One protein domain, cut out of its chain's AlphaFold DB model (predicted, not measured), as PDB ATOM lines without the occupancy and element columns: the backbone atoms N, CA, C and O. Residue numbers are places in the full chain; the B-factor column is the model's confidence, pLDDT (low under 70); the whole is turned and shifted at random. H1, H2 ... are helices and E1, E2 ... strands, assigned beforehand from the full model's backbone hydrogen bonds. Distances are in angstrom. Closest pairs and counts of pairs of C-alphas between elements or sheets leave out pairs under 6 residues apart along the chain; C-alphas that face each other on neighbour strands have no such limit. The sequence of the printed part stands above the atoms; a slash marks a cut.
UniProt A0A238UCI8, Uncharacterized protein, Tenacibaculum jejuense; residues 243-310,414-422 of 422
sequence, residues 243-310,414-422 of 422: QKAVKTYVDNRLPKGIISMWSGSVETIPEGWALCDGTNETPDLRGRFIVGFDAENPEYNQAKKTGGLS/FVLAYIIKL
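AT A GLANCE: This is residues 243 to 310 and 414 to 422 of the 422 residues of an uncharacterized protein of Tenacibaculum jejuense (UniProt A0A238UCI8). With little regular structure, the domain is strung out: residues 243 to 250 of H1 stick out at one end, a small sheet of E1, E3 and E2 follows, and a winding stretch, residues 276 to 310, runs on to the other end. The 77 printed residues hold H1, E1, E2, E3 in chain order; the sheet, E1 - E3 - E2, is antiparallel. The class is mixed, with only 23 residues in named elements; the whole is loose, radius of gyration of the C-alphas 14.6 A, spanning 45 by 29 by 22 A.

HOW THE PARTS SIT: H1, residues 243 to 253, has every O i to N i+4 pair within hydrogen-bond range and is not on the sheet. A tight link leads to E1, residues 259 to 262. Its antiparallel neighbour is E3, residues 417 to 421; N 262 and O 417 are 2.8 A apart. E3 is also antiparallel to E2, residues 273 to 275; N 420 and O 274 are 2.8 A apart.

IN THESE COORDINATES: H1, 15.6 A long, begins at C-alpha 243 (4.285, 24.786, 47.520). E1 spans 9.5 A, E2 7.1 A; E3, 13.2 A, ends at C-alpha 421 (5.752, 11.363, 34.693).

THE WHOLE: The farthest C-alphas, Gln 243 and Leu 309, are 46.8 A apart. Residues 311 to 413 are not printed; C-alphas 310 and 414 are 15.6 A apart across this cut. Residues 243 to 245 have pLDDT under 70.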
ATOM      1  N   GLN A 243       3.813  26.054  48.101       67.88
ATOM      2  CA  GLN A 243       4.285  24.786  47.520       67.88
ATOM      3  C   GLN A 243       3.137  23.986  46.873       67.88
ATOM      4  O   GLN A 243       3.319  23.359  45.832       67.88
ATOM      5  N   LYS A 244       1.921  24.074  47.435       69.69
ATOM      6  CA  LYS A 244       0.713  23.452  46.879       69.69
ATOM      7  C   LYS A 244       0.288  24.071  45.543       69.69
ATOM      8  O   LYS A 244      -0.087  23.328  44.639       69.69
ATOM      9  N   ALA A 245       0.344  25.398  45.409       68.00
ATOM     10  CA  ALA A 245      -0.006  26.091  44.167       68.00
ATOM     11  C   ALA A 245       0.988  25.757  43.047       68.00
ATOM     12  O   ALA A 245       0.568  25.417  41.943       68.00
ATOM     13  N   VAL A 246       2.290  25.744  43.360       72.50
ATOM     14  CA  VAL A 246       3.339  25.339  42.409       72.50
ATOM     15  C   VAL A 246       3.135  23.891  41.966       72.50
ATOM     16  O   VAL A 246       3.094  23.622  40.768       72.50
ATOM     17  N   LYS A 247       2.921  22.966  42.911       71.69
ATOM     18  CA  LYS A 247       2.659  21.557  42.595       71.69
ATOM     19  C   LYS A 247       1.411  21.383  41.722       71.69
ATOM     20  O   LYS A 247       1.470  20.682  40.723       71.69
ATOM     21  N   THR A 248       0.311  22.063  42.051       73.94
ATOM     22  CA  THR A 248      -0.944  21.993  41.274       73.94
ATOM     23  C   THR A 248      -0.760  22.522  39.850       73.94
ATOM     24  O   THR A 248      -1.245  21.912  38.901       73.94
ATOM     25  N   TYR A 249      -0.044  23.637  39.680       76.56
ATOM     26  CA  TYR A 249       0.238  24.192  38.357       76.56
ATOM     27  C   TYR A 249       1.080  23.231  37.508       76.56
ATOM     28  O   TYR A 249       0.739  22.966  36.355       76.56
ATOM     29  N   VAL A 250       2.145  22.672  38.092       75.56
ATOM     30  CA  VAL A 250       3.022  21.703  37.420       75.56
ATOM     31  C   VAL A 250       2.256  20.428  37.062       75.56
ATOM     32  O   VAL A 250       2.321  20.004  35.912       75.56
ATOM     33  N   ASP A 251       1.478  19.863  37.987       74.94
ATOM     34  CA  ASP A 251       0.693  18.643  37.754       74.94
ATOM     35  C   ASP A 251      -0.381  18.842  36.664       74.94
ATOM     36  O   ASP A 251      -0.599  17.956  35.839       74.94
ATOM     37  N   ASN A 252      -1.014  20.021  36.594       78.19
ATOM     38  CA  ASN A 252      -1.997  20.333  35.547       78.19
ATOM     39  C   ASN A 252      -1.364  20.526  34.161       78.19
ATOM     40  O   ASN A 252      -2.028  20.318  33.144       78.19
ATOM     41  N   ARG A 253      -0.106  20.977  34.095       82.50
ATOM     42  CA  ARG A 253       0.587  21.225  32.821       82.50
ATOM     43  C   ARG A 253       1.416  20.037  32.344       82.50
ATOM     44  O   ARG A 253       1.656  19.931  31.145       82.50
ATOM     45  N   LEU A 254       1.812  19.149  33.254       85.88
ATOM     46  CA  LEU A 254       2.543  17.914  32.983       85.88
ATOM     47  C   LEU A 254       1.716  16.704  33.445       85.88
ATOM     48  O   LEU A 254       1.984  16.154  34.517       85.88
ATOM     49  N   PRO A 255       0.709  16.280  32.658       85.62
ATOM     50  CA  PRO A 255      -0.108  15.123  32.995       85.62
ATOM     51  C   PRO A 255       0.725  13.847  33.166       85.62
ATOM     52  O   PRO A 255       1.743  13.631  32.497       85.62
ATOM     53  N   LYS A 256       0.235  12.964  34.042       88.88
ATOM     54  CA  LYS A 256       0.759  11.606  34.216       88.88
ATOM     55  C   LYS A 256       0.801  10.879  32.872       88.88
ATOM     56  O   LYS A 256      -0.169  10.903  32.117       88.88
ATOM     57  N   GLY A 257       1.912  10.202  32.601       90.00
ATOM     58  CA  GLY A 257       2.111   9.427  31.378       90.00
ATOM     59  C   GLY A 257       2.936  10.120  30.292       90.00
ATOM     60  O   GLY A 257       3.275   9.467  29.307       90.00
ATOM     61  N   ILE A 258       3.306  11.399  30.460       92.81
ATOM     62  CA  ILE A 258       4.266  12.056  29.559       92.81
ATOM     63  C   ILE A 258       5.609  11.340  29.639       92.81
ATOM     64  O   ILE A 258       6.163  11.191  30.726       92.81
ATOM     65  N   ILE A 259       6.137  10.962  28.475       94.69
ATOM     66  CA  ILE A 259       7.469  10.383  28.321       94.69
ATOM     67  C   ILE A 259       8.420  11.475  27.835       94.69
ATOM     68  O   ILE A 259       8.118  12.186  26.877       94.69
ATOM     69  N   SER A 260       9.569  11.598  28.491       95.25
ATOM     70  CA  SER A 260      10.626  12.545  28.140       95.25
ATOM     71  C   SER A 260      11.971  11.834  28.005       95.25
ATOM     72  O   SER A 260      12.215  10.811  28.650       95.25
ATOM     73  N   MET A 261      12.849  12.385  27.167       95.88
ATOM     74  CA  MET A 261      14.236  11.938  27.059       95.88
ATOM     75  C   MET A 261      15.072  12.557  28.184       95.88
ATOM     76  O   MET A 261      15.041  13.767  28.400       95.88
ATOM     77  N   TRP A 262      15.836  11.725  28.884       96.69
ATOM     78  CA  TRP A 262      16.661  12.082  30.032       96.69
ATOM     79  C   TRP A 262      18.124  11.739  29.759       96.69
ATOM     80  O   TRP A 262      18.466  10.589  29.484       96.69
ATOM     81  N   SER A 263      18.988  12.751  29.826       95.88
ATOM     82  CA  SER A 263      20.434  12.616  29.614       95.88
ATOM     83  C   SER A 263      21.232  12.417  30.901       95.88
ATOM     84  O   SER A 263      22.427  12.139  30.834       95.88
ATOM     85  N   GLY A 264      20.600  12.589  32.065       93.62
ATOM     86  CA  GLY A 264      21.236  12.364  33.360       93.62
ATOM     87  C   GLY A 264      21.363  10.880  33.706       93.62
ATOM     88  O   GLY A 264      20.893  10.002  32.982       93.62
ATOM     89  N   SER A 265      21.968  10.596  34.861       94.19
ATOM     90  CA  SER A 265      22.040   9.227  35.379       94.19
ATOM     91  C   SER A 265      20.639   8.688  35.680       94.19
ATOM     92  O   SER A 265      19.754   9.427  36.129       94.19
ATOM     93  N   VAL A 266      20.445   7.384  35.476       93.12
ATOM     94  CA  VAL A 266      19.227   6.671  35.897       93.12
ATOM     95  C   VAL A 266      19.076   6.641  37.422       93.12
ATOM     96  O   VAL A 266      17.966   6.512  37.923       93.12
ATOM     97  N   GLU A 267      20.170   6.827  38.164       93.81
ATOM     98  CA  GLU A 267      20.167   6.920  39.632       93.81
ATOM     99  C   GLU A 267      19.664   8.280  40.141       93.81
ATOM    100  O   GLU A 267      19.289   8.410  41.302       93.81
ATOM    101  N   THR A 268      19.648   9.304  39.281       94.56
ATOM    102  CA  THR A 268      19.274  10.685  39.631       94.56
ATOM    103  C   THR A 268      17.966  11.115  38.972       94.56
ATOM    104  O   THR A 268      17.767  12.303  38.712       94.56
ATOM    105  N   ILE A 269      17.096  10.160  38.628       93.88
ATOM    106  CA  ILE A 269      15.770  10.469  38.082       93.88
ATOM    107  C   ILE A 269      14.987  11.264  39.143       93.88
ATOM    108  O   ILE A 269      14.890  10.809  40.284       93.88
ATOM    109  N   PRO A 270      14.448  12.453  38.805       91.56
ATOM    110  CA  PRO A 270      13.736  13.285  39.768       91.56
ATOM    111  C   PRO A 270      12.501  12.596  40.353       91.56
ATOM    112  O   PRO A 270      11.810  11.837  39.671       91.56
ATOM    113  N   GLU A 271      12.171  12.933  41.599       89.56
ATOM    114  CA  GLU A 271      10.937  12.472  42.232       89.56
ATOM    115  C   GLU A 271       9.707  12.846  41.384       89.56
ATOM    116  O   GLU A 271       9.623  13.925  40.789       89.56
ATOM    117  N   GLY A 272       8.743  11.928  41.301       89.56
ATOM    118  CA  GLY A 272       7.569  12.078  40.443       89.56
ATOM    119  C   GLY A 272       7.796  11.676  38.983       89.56
ATOM    120  O   GLY A 272       6.863  11.829  38.191       89.56
ATOM    121  N   TRP A 273       8.973  11.144  38.641       93.56
ATOM    122  CA  TRP A 273       9.280  10.471  37.380       93.56
ATOM    123  C   TRP A 273       9.770   9.041  37.636       93.56
ATOM    124  O   TRP A 273      10.298   8.739  38.702       93.56
ATOM    125  N   ALA A 274       9.605   8.158  36.654       95.62
ATOM    126  CA  ALA A 274      10.124   6.791  36.687       95.62
ATOM    127  C   ALA A 274      10.814   6.431  35.371       95.62
ATOM    128  O   ALA A 274      10.497   7.001  34.329       95.62
ATOM    129  N   LEU A 275      11.739   5.473  35.405       96.75
ATOM    130  CA  LEU A 275      12.349   4.915  34.200       96.75
ATOM    131  C   LEU A 275      11.314   4.093  33.414       96.75
ATOM    132  O   LEU A 275      10.523   3.365  34.002       96.75
ATOM    133  N   CYS A 276      11.328   4.196  32.086       96.69
ATOM    134  CA  CYS A 276      10.516   3.365  31.195       96.69
ATOM    135  C   CYS A 276      11.188   1.998  30.978       96.69
ATOM    136  O   CYS A 276      11.772   1.743  29.922       96.69
ATOM    137  N   ASP A 277      11.146   1.142  31.998       96.19
ATOM    138  CA  ASP A 277      11.802  -0.174  32.025       96.19
ATOM    139  C   ASP A 277      10.831  -1.361  32.152       96.19
ATOM    140  O   ASP A 277      11.269  -2.507  32.270       96.19
ATOM    141  N   GLY A 278       9.521  -1.099  32.115       94.56
ATOM    142  CA  GLY A 278       8.477  -2.116  32.265       94.56
ATOM    143  C   GLY A 278       8.017  -2.340  33.706       94.56
ATOM    144  O   GLY A 278       7.013  -3.015  33.931       94.56
ATOM    145  N   THR A 279       8.715  -1.777  34.695       93.56
ATOM    146  CA  THR A 279       8.278  -1.809  36.096       93.56
ATOM    147  C   THR A 279       7.218  -0.736  36.354       93.56
ATOM    148  O   THR A 279       7.075   0.205  35.574       93.56
ATOM    149  N   ASN A 280       6.443  -0.866  37.437       86.88
ATOM    150  CA  ASN A 280       5.445   0.132  37.862       86.88
ATOM    151  C   ASN A 280       4.466   0.573  36.752       86.88
ATOM    152  O   ASN A 280       4.132   1.752  36.645       86.88
ATOM    153  N   GLU A 281       4.038  -0.368  35.901       88.44
ATOM    154  CA  GLU A 281       3.136  -0.141  34.753       88.44
ATOM    155  C   GLU A 281       3.680   0.814  33.667       88.44
ATOM    156  O   GLU A 281       2.962   1.199  32.733       88.44
ATOM    157  N   THR A 282       4.965   1.171  33.747       94.56
ATOM    158  CA  THR A 282       5.649   1.951  32.715       94.56
ATOM    159  C   THR A 282       5.862   1.099  31.452       94.56
ATOM    160  O   THR A 282       5.948  -0.126  31.531       94.56
ATOM    161  N   PRO A 283       5.918   1.696  30.250       94.81
ATOM    162  CA  PRO A 283       6.363   0.977  29.055       94.81
ATOM    163  C   PRO A 283       7.847   0.594  29.169       94.81
ATOM    164  O   PRO A 283       8.628   1.389  29.676       94.81
ATOM    165  N   ASP A 284       8.263  -0.566  28.651       95.62
ATOM    166  CA  ASP A 284       9.693  -0.905  28.538       95.62
ATOM    167  C   ASP A 284      10.261  -0.385  27.211       95.62
ATOM    168  O   ASP A 284      10.037  -0.979  26.150       95.62
ATOM    169  N   LEU A 285      10.975   0.741  27.274       95.69
ATOM    170  CA  LEU A 285      11.567   1.421  26.116       95.69
ATOM    171  C   LEU A 285      13.078   1.187  25.984       95.69
ATOM    172  O   LEU A 285      13.725   1.778  25.117       95.69
ATOM    173  N   ARG A 286      13.667   0.321  26.815       93.69
ATOM    174  CA  ARG A 286      15.108   0.040  26.770       93.69
ATOM    175  C   ARG A 286      15.474  -0.630  25.446       93.69
ATOM    176  O   ARG A 286      14.885  -1.637  25.063       93.69
ATOM    177  N   GLY A 287      16.454  -0.063  24.741       91.19
ATOM    178  CA  GLY A 287      16.925  -0.587  23.453       91.19
ATOM    179  C   GLY A 287      15.916  -0.472  22.305       91.19
ATOM    180  O   GLY A 287      16.087  -1.146  21.292       91.19
ATOM    181  N   ARG A 288      14.868   0.354  22.442       91.56
ATOM    182  CA  ARG A 288      13.826   0.526  21.421       91.56
ATOM    183  C   ARG A 288      13.922   1.885  20.739       91.56
ATOM    184  O   ARG A 288      14.168   2.896  21.388       91.56
ATOM    185  N   PHE A 289      13.648   1.902  19.438       91.44
ATOM    186  CA  PHE A 289      13.356   3.130  18.707       91.44
ATOM    187  C   PHE A 289      11.862   3.446  18.795       91.44
ATOM    188  O   PHE A 289      11.023   2.548  18.710       91.44
ATOM    189  N   ILE A 290      11.539   4.725  18.983       93.62
ATOM    190  CA  ILE A 290      10.157   5.184  19.133       93.62
ATOM    191  C   ILE A 290       9.577   5.514  17.762       93.62
ATOM    192  O   ILE A 290      10.147   6.303  17.010       93.62
ATOM    193  N   VAL A 291       8.418   4.930  17.473       93.81
ATOM    194  CA  VAL A 291       7.590   5.238  16.306       93.81
ATOM    195  C   VAL A 291       6.308   5.925  16.772       93.81
ATOM    196  O   VAL A 291       5.781   5.617  17.844       93.81
ATOM    197  N   GLY A 292       5.837   6.899  15.995       95.25
ATOM    198  CA  GLY A 292       4.576   7.580  16.269       95.25
ATOM    199  C   GLY A 292       3.391   6.630  16.118       95.25
ATOM    200  O   GLY A 292       3.384   5.779  15.233       95.25
ATOM    201  N   PHE A 293       2.388   6.786  16.981       96.44
ATOM    202  CA  PHE A 293       1.115   6.093  16.814       96.44
ATOM    203  C   PHE A 293       0.442   6.543  15.512       96.44
ATOM    204  O   PHE A 293       0.331   7.743  15.261       96.44
ATOM    205  N   ASP A 294      -0.044   5.581  14.734       97.00
ATOM    206  CA  ASP A 294      -0.774   5.818  13.493       97.00
ATOM    207  C   ASP A 294      -1.954   4.848  13.421       97.00
ATOM    208  O   ASP A 294      -1.778   3.642  13.250       97.00
ATOM    209  N   ALA A 295      -3.167   5.382  13.583       96.31
ATOM    210  CA  ALA A 295      -4.396   4.595  13.631       96.31
ATOM    211  C   ALA A 295      -4.696   3.859  12.313       96.31
ATOM    212  O   ALA A 295      -5.404   2.851  12.335       96.31
ATOM    213  N   GLU A 296      -4.180   4.351  11.185       97.19
ATOM    214  CA  GLU A 296      -4.453   3.804   9.855       97.19
ATOM    215  C   GLU A 296      -3.449   2.715   9.457       97.19
ATOM    216  O   GLU A 296      -3.714   1.927   8.548       97.19
ATOM    217  N   ASN A 297      -2.319   2.619  10.160       95.12
ATOM    218  CA  ASN A 297      -1.285   1.635   9.884       95.12
ATOM    219  C   ASN A 297      -1.404   0.417  10.821       95.12
ATOM    220  O   ASN A 297      -1.160   0.555  12.021       95.12
ATOM    221  N   PRO A 298      -1.691  -0.802  10.314       93.81
ATOM    222  CA  PRO A 298      -1.797  -2.009  11.141       93.81
ATOM    223  C   PRO A 298      -0.568  -2.306  12.011       93.81
ATOM    224  O   PRO A 298      -0.686  -2.952  13.054       93.81
ATOM    225  N   GLU A 299       0.616  -1.829  11.620       93.81
ATOM    226  CA  GLU A 299       1.843  -1.995  12.398       93.81
ATOM    227  C   GLU A 299       1.937  -1.029  13.587       93.81
ATOM    228  O   GLU A 299       2.527  -1.390  14.606       93.81
ATOM    229  N   TYR A 300       1.294   0.143  13.514       95.94
ATOM    230  CA  TYR A 300       1.439   1.242  14.485       95.94
ATOM    231  C   TYR A 300       0.112   1.722  15.109       95.94
ATOM    232  O   TYR A 300       0.100   2.696  15.866       95.94
ATOM    233  N   ASN A 301      -0.996   1.019  14.861       95.00
ATOM    234  CA  ASN A 301      -2.350   1.367  15.318       95.00
ATOM    235  C   ASN A 301      -2.678   0.971  16.767       95.00
ATOM    236  O   ASN A 301      -3.823   1.095  17.205       95.00
ATOM    237  N   GLN A 302      -1.695   0.497  17.529       94.75
ATOM    238  CA  GLN A 302      -1.862   0.134  18.931       94.75
ATOM    239  C   GLN A 302      -0.723   0.726  19.766       94.75
ATOM    240  O   GLN A 302       0.453   0.440  19.544       94.75
ATOM    241  N   ALA A 303      -1.074   1.528  20.775       91.12
ATOM    242  CA  ALA A 303      -0.097   2.069  21.712       91.12
ATOM    243  C   ALA A 303       0.638   0.940  22.453       91.12
ATOM    244  O   ALA A 303       0.030  -0.054  22.850       91.12
ATOM    245  N   LYS A 304       1.946   1.119  22.675       90.50
ATOM    246  CA  LYS A 304       2.847   0.129  23.296       90.50
ATOM    247  C   LYS A 304       3.062  -1.159  22.475       90.50
ATOM    248  O   LYS A 304       3.712  -2.070  22.984       90.50
ATOM    249  N   LYS A 305       2.566  -1.256  21.230       93.69
ATOM    250  CA  LYS A 305       2.934  -2.353  20.317       93.69
ATOM    251  C   LYS A 305       4.442  -2.309  20.054       93.69
ATOM    252  O   LYS A 305       5.039  -1.239  19.961       93.69
ATOM    253  N   THR A 306       5.063  -3.484  19.989       92.50
ATOM    254  CA  THR A 306       6.508  -3.630  19.783       92.50
ATOM    255  C   THR A 306       6.787  -4.510  18.571       92.50
ATOM    256  O   THR A 306       5.969  -5.359  18.227       92.50
ATOM    257  N   GLY A 307       7.933  -4.298  17.929       91.50
ATOM    258  CA  GLY A 307       8.358  -5.027  16.738       91.50
ATOM    259  C   GLY A 307       9.779  -4.641  16.324       91.50
ATOM    260  O   GLY A 307      10.470  -3.941  17.069       91.50
ATOM    261  N   GLY A 308      10.187  -5.084  15.135       90.69
ATOM    262  CA  GLY A 308      11.519  -4.843  14.578       90.69
ATOM    263  C   GLY A 308      12.577  -5.858  15.025       90.69
ATOM    264  O   GLY A 308      12.381  -6.622  15.969       90.69
ATOM    265  N   LEU A 309      13.706  -5.860  14.314       90.06
ATOM    266  CA  LEU A 309      14.864  -6.722  14.558       90.06
ATOM    267  C   LEU A 309      16.130  -5.860  14.618       90.06
ATOM    268  O   LEU A 309      16.271  -4.919  13.836       90.06
ATOM    269  N   SER A 310      17.046  -6.172  15.541       87.69
ATOM    270  CA  SER A 310      18.352  -5.500  15.631       87.69
ATOM    271  C   SER A 310      19.301  -5.934  14.519       87.69
ATOM    272  O   SER A 310      20.097  -5.134  14.038       87.69
ATOM    273  N   PHE A 414      22.830   7.745  19.882       91.19
ATOM    274  CA  PHE A 414      23.216   8.283  21.185       91.19
ATOM    275  C   PHE A 414      22.181   7.835  22.223       91.19
ATOM    276  O   PHE A 414      20.979   7.905  21.962       91.19
ATOM    277  N   VAL A 415      22.633   7.347  23.379       93.06
ATOM    278  CA  VAL A 415      21.752   6.725  24.379       93.06
ATOM    279  C   VAL A 415      21.241   7.773  25.364       93.06
ATOM    280  O   VAL A 415      22.017   8.384  26.093       93.06
ATOM    281  N   LEU A 416      19.919   7.936  25.409       95.31
ATOM    282  CA  LEU A 416      19.189   8.674  26.439       95.31
ATOM    283  C   LEU A 416      18.252   7.707  27.160       95.31
ATOM    284  O   LEU A 416      17.719   6.778  26.550       95.31
ATOM    285  N   ALA A 417      18.030   7.927  28.452       95.12
ATOM    286  CA  ALA A 417      16.987   7.217  29.174       95.12
ATOM    287  C   ALA A 417      15.616   7.790  28.791       95.12
ATOM    288  O   ALA A 417      15.469   8.994  28.590       95.12
ATOM    289  N   TYR A 418      14.596   6.940  28.738       96.75
ATOM    290  CA  TYR A 418      13.211   7.394  28.671       96.75
ATOM    291  C   TYR A 418      12.623   7.377  30.075       96.75
ATOM    292  O   TYR A 418      12.622   6.333  30.729       96.75
ATOM    293  N   ILE A 419      12.124   8.522  30.539       96.50
ATOM    294  CA  ILE A 419      11.450   8.647  31.835       96.50
ATOM    295  C   ILE A 419       9.997   9.066  31.640       96.50
ATOM    296  O   ILE A 419       9.685   9.797  30.703       96.50
ATOM    297  N   ILE A 420       9.113   8.622  32.528       95.31
ATOM    298  CA  ILE A 420       7.676   8.892  32.480       95.31
ATOM    299  C   ILE A 420       7.208   9.617  33.738       95.31
ATOM    300  O   ILE A 420       7.612   9.265  34.847       95.31
ATOM    301  N   LYS A 421       6.357  10.633  33.575       93.19
ATOM    302  CA  LYS A 421       5.752  11.363  34.693       93.19
ATOM    303  C   LYS A 421       4.748  10.461  35.422       93.19
ATOM    304  O   LYS A 421       3.812   9.961  34.793       93.19
ATOM    305  N   LEU A 422       4.939  10.284  36.733       89.25
ATOM    306  CA  LEU A 422       4.087   9.487  37.632       89.25
ATOM    307  C   LEU A 422       2.818  10.200  38.091       89.25
ATOM    308  O   LEU A 422       2.835  11.456  38.154       89.25
TER     309      LEU A 422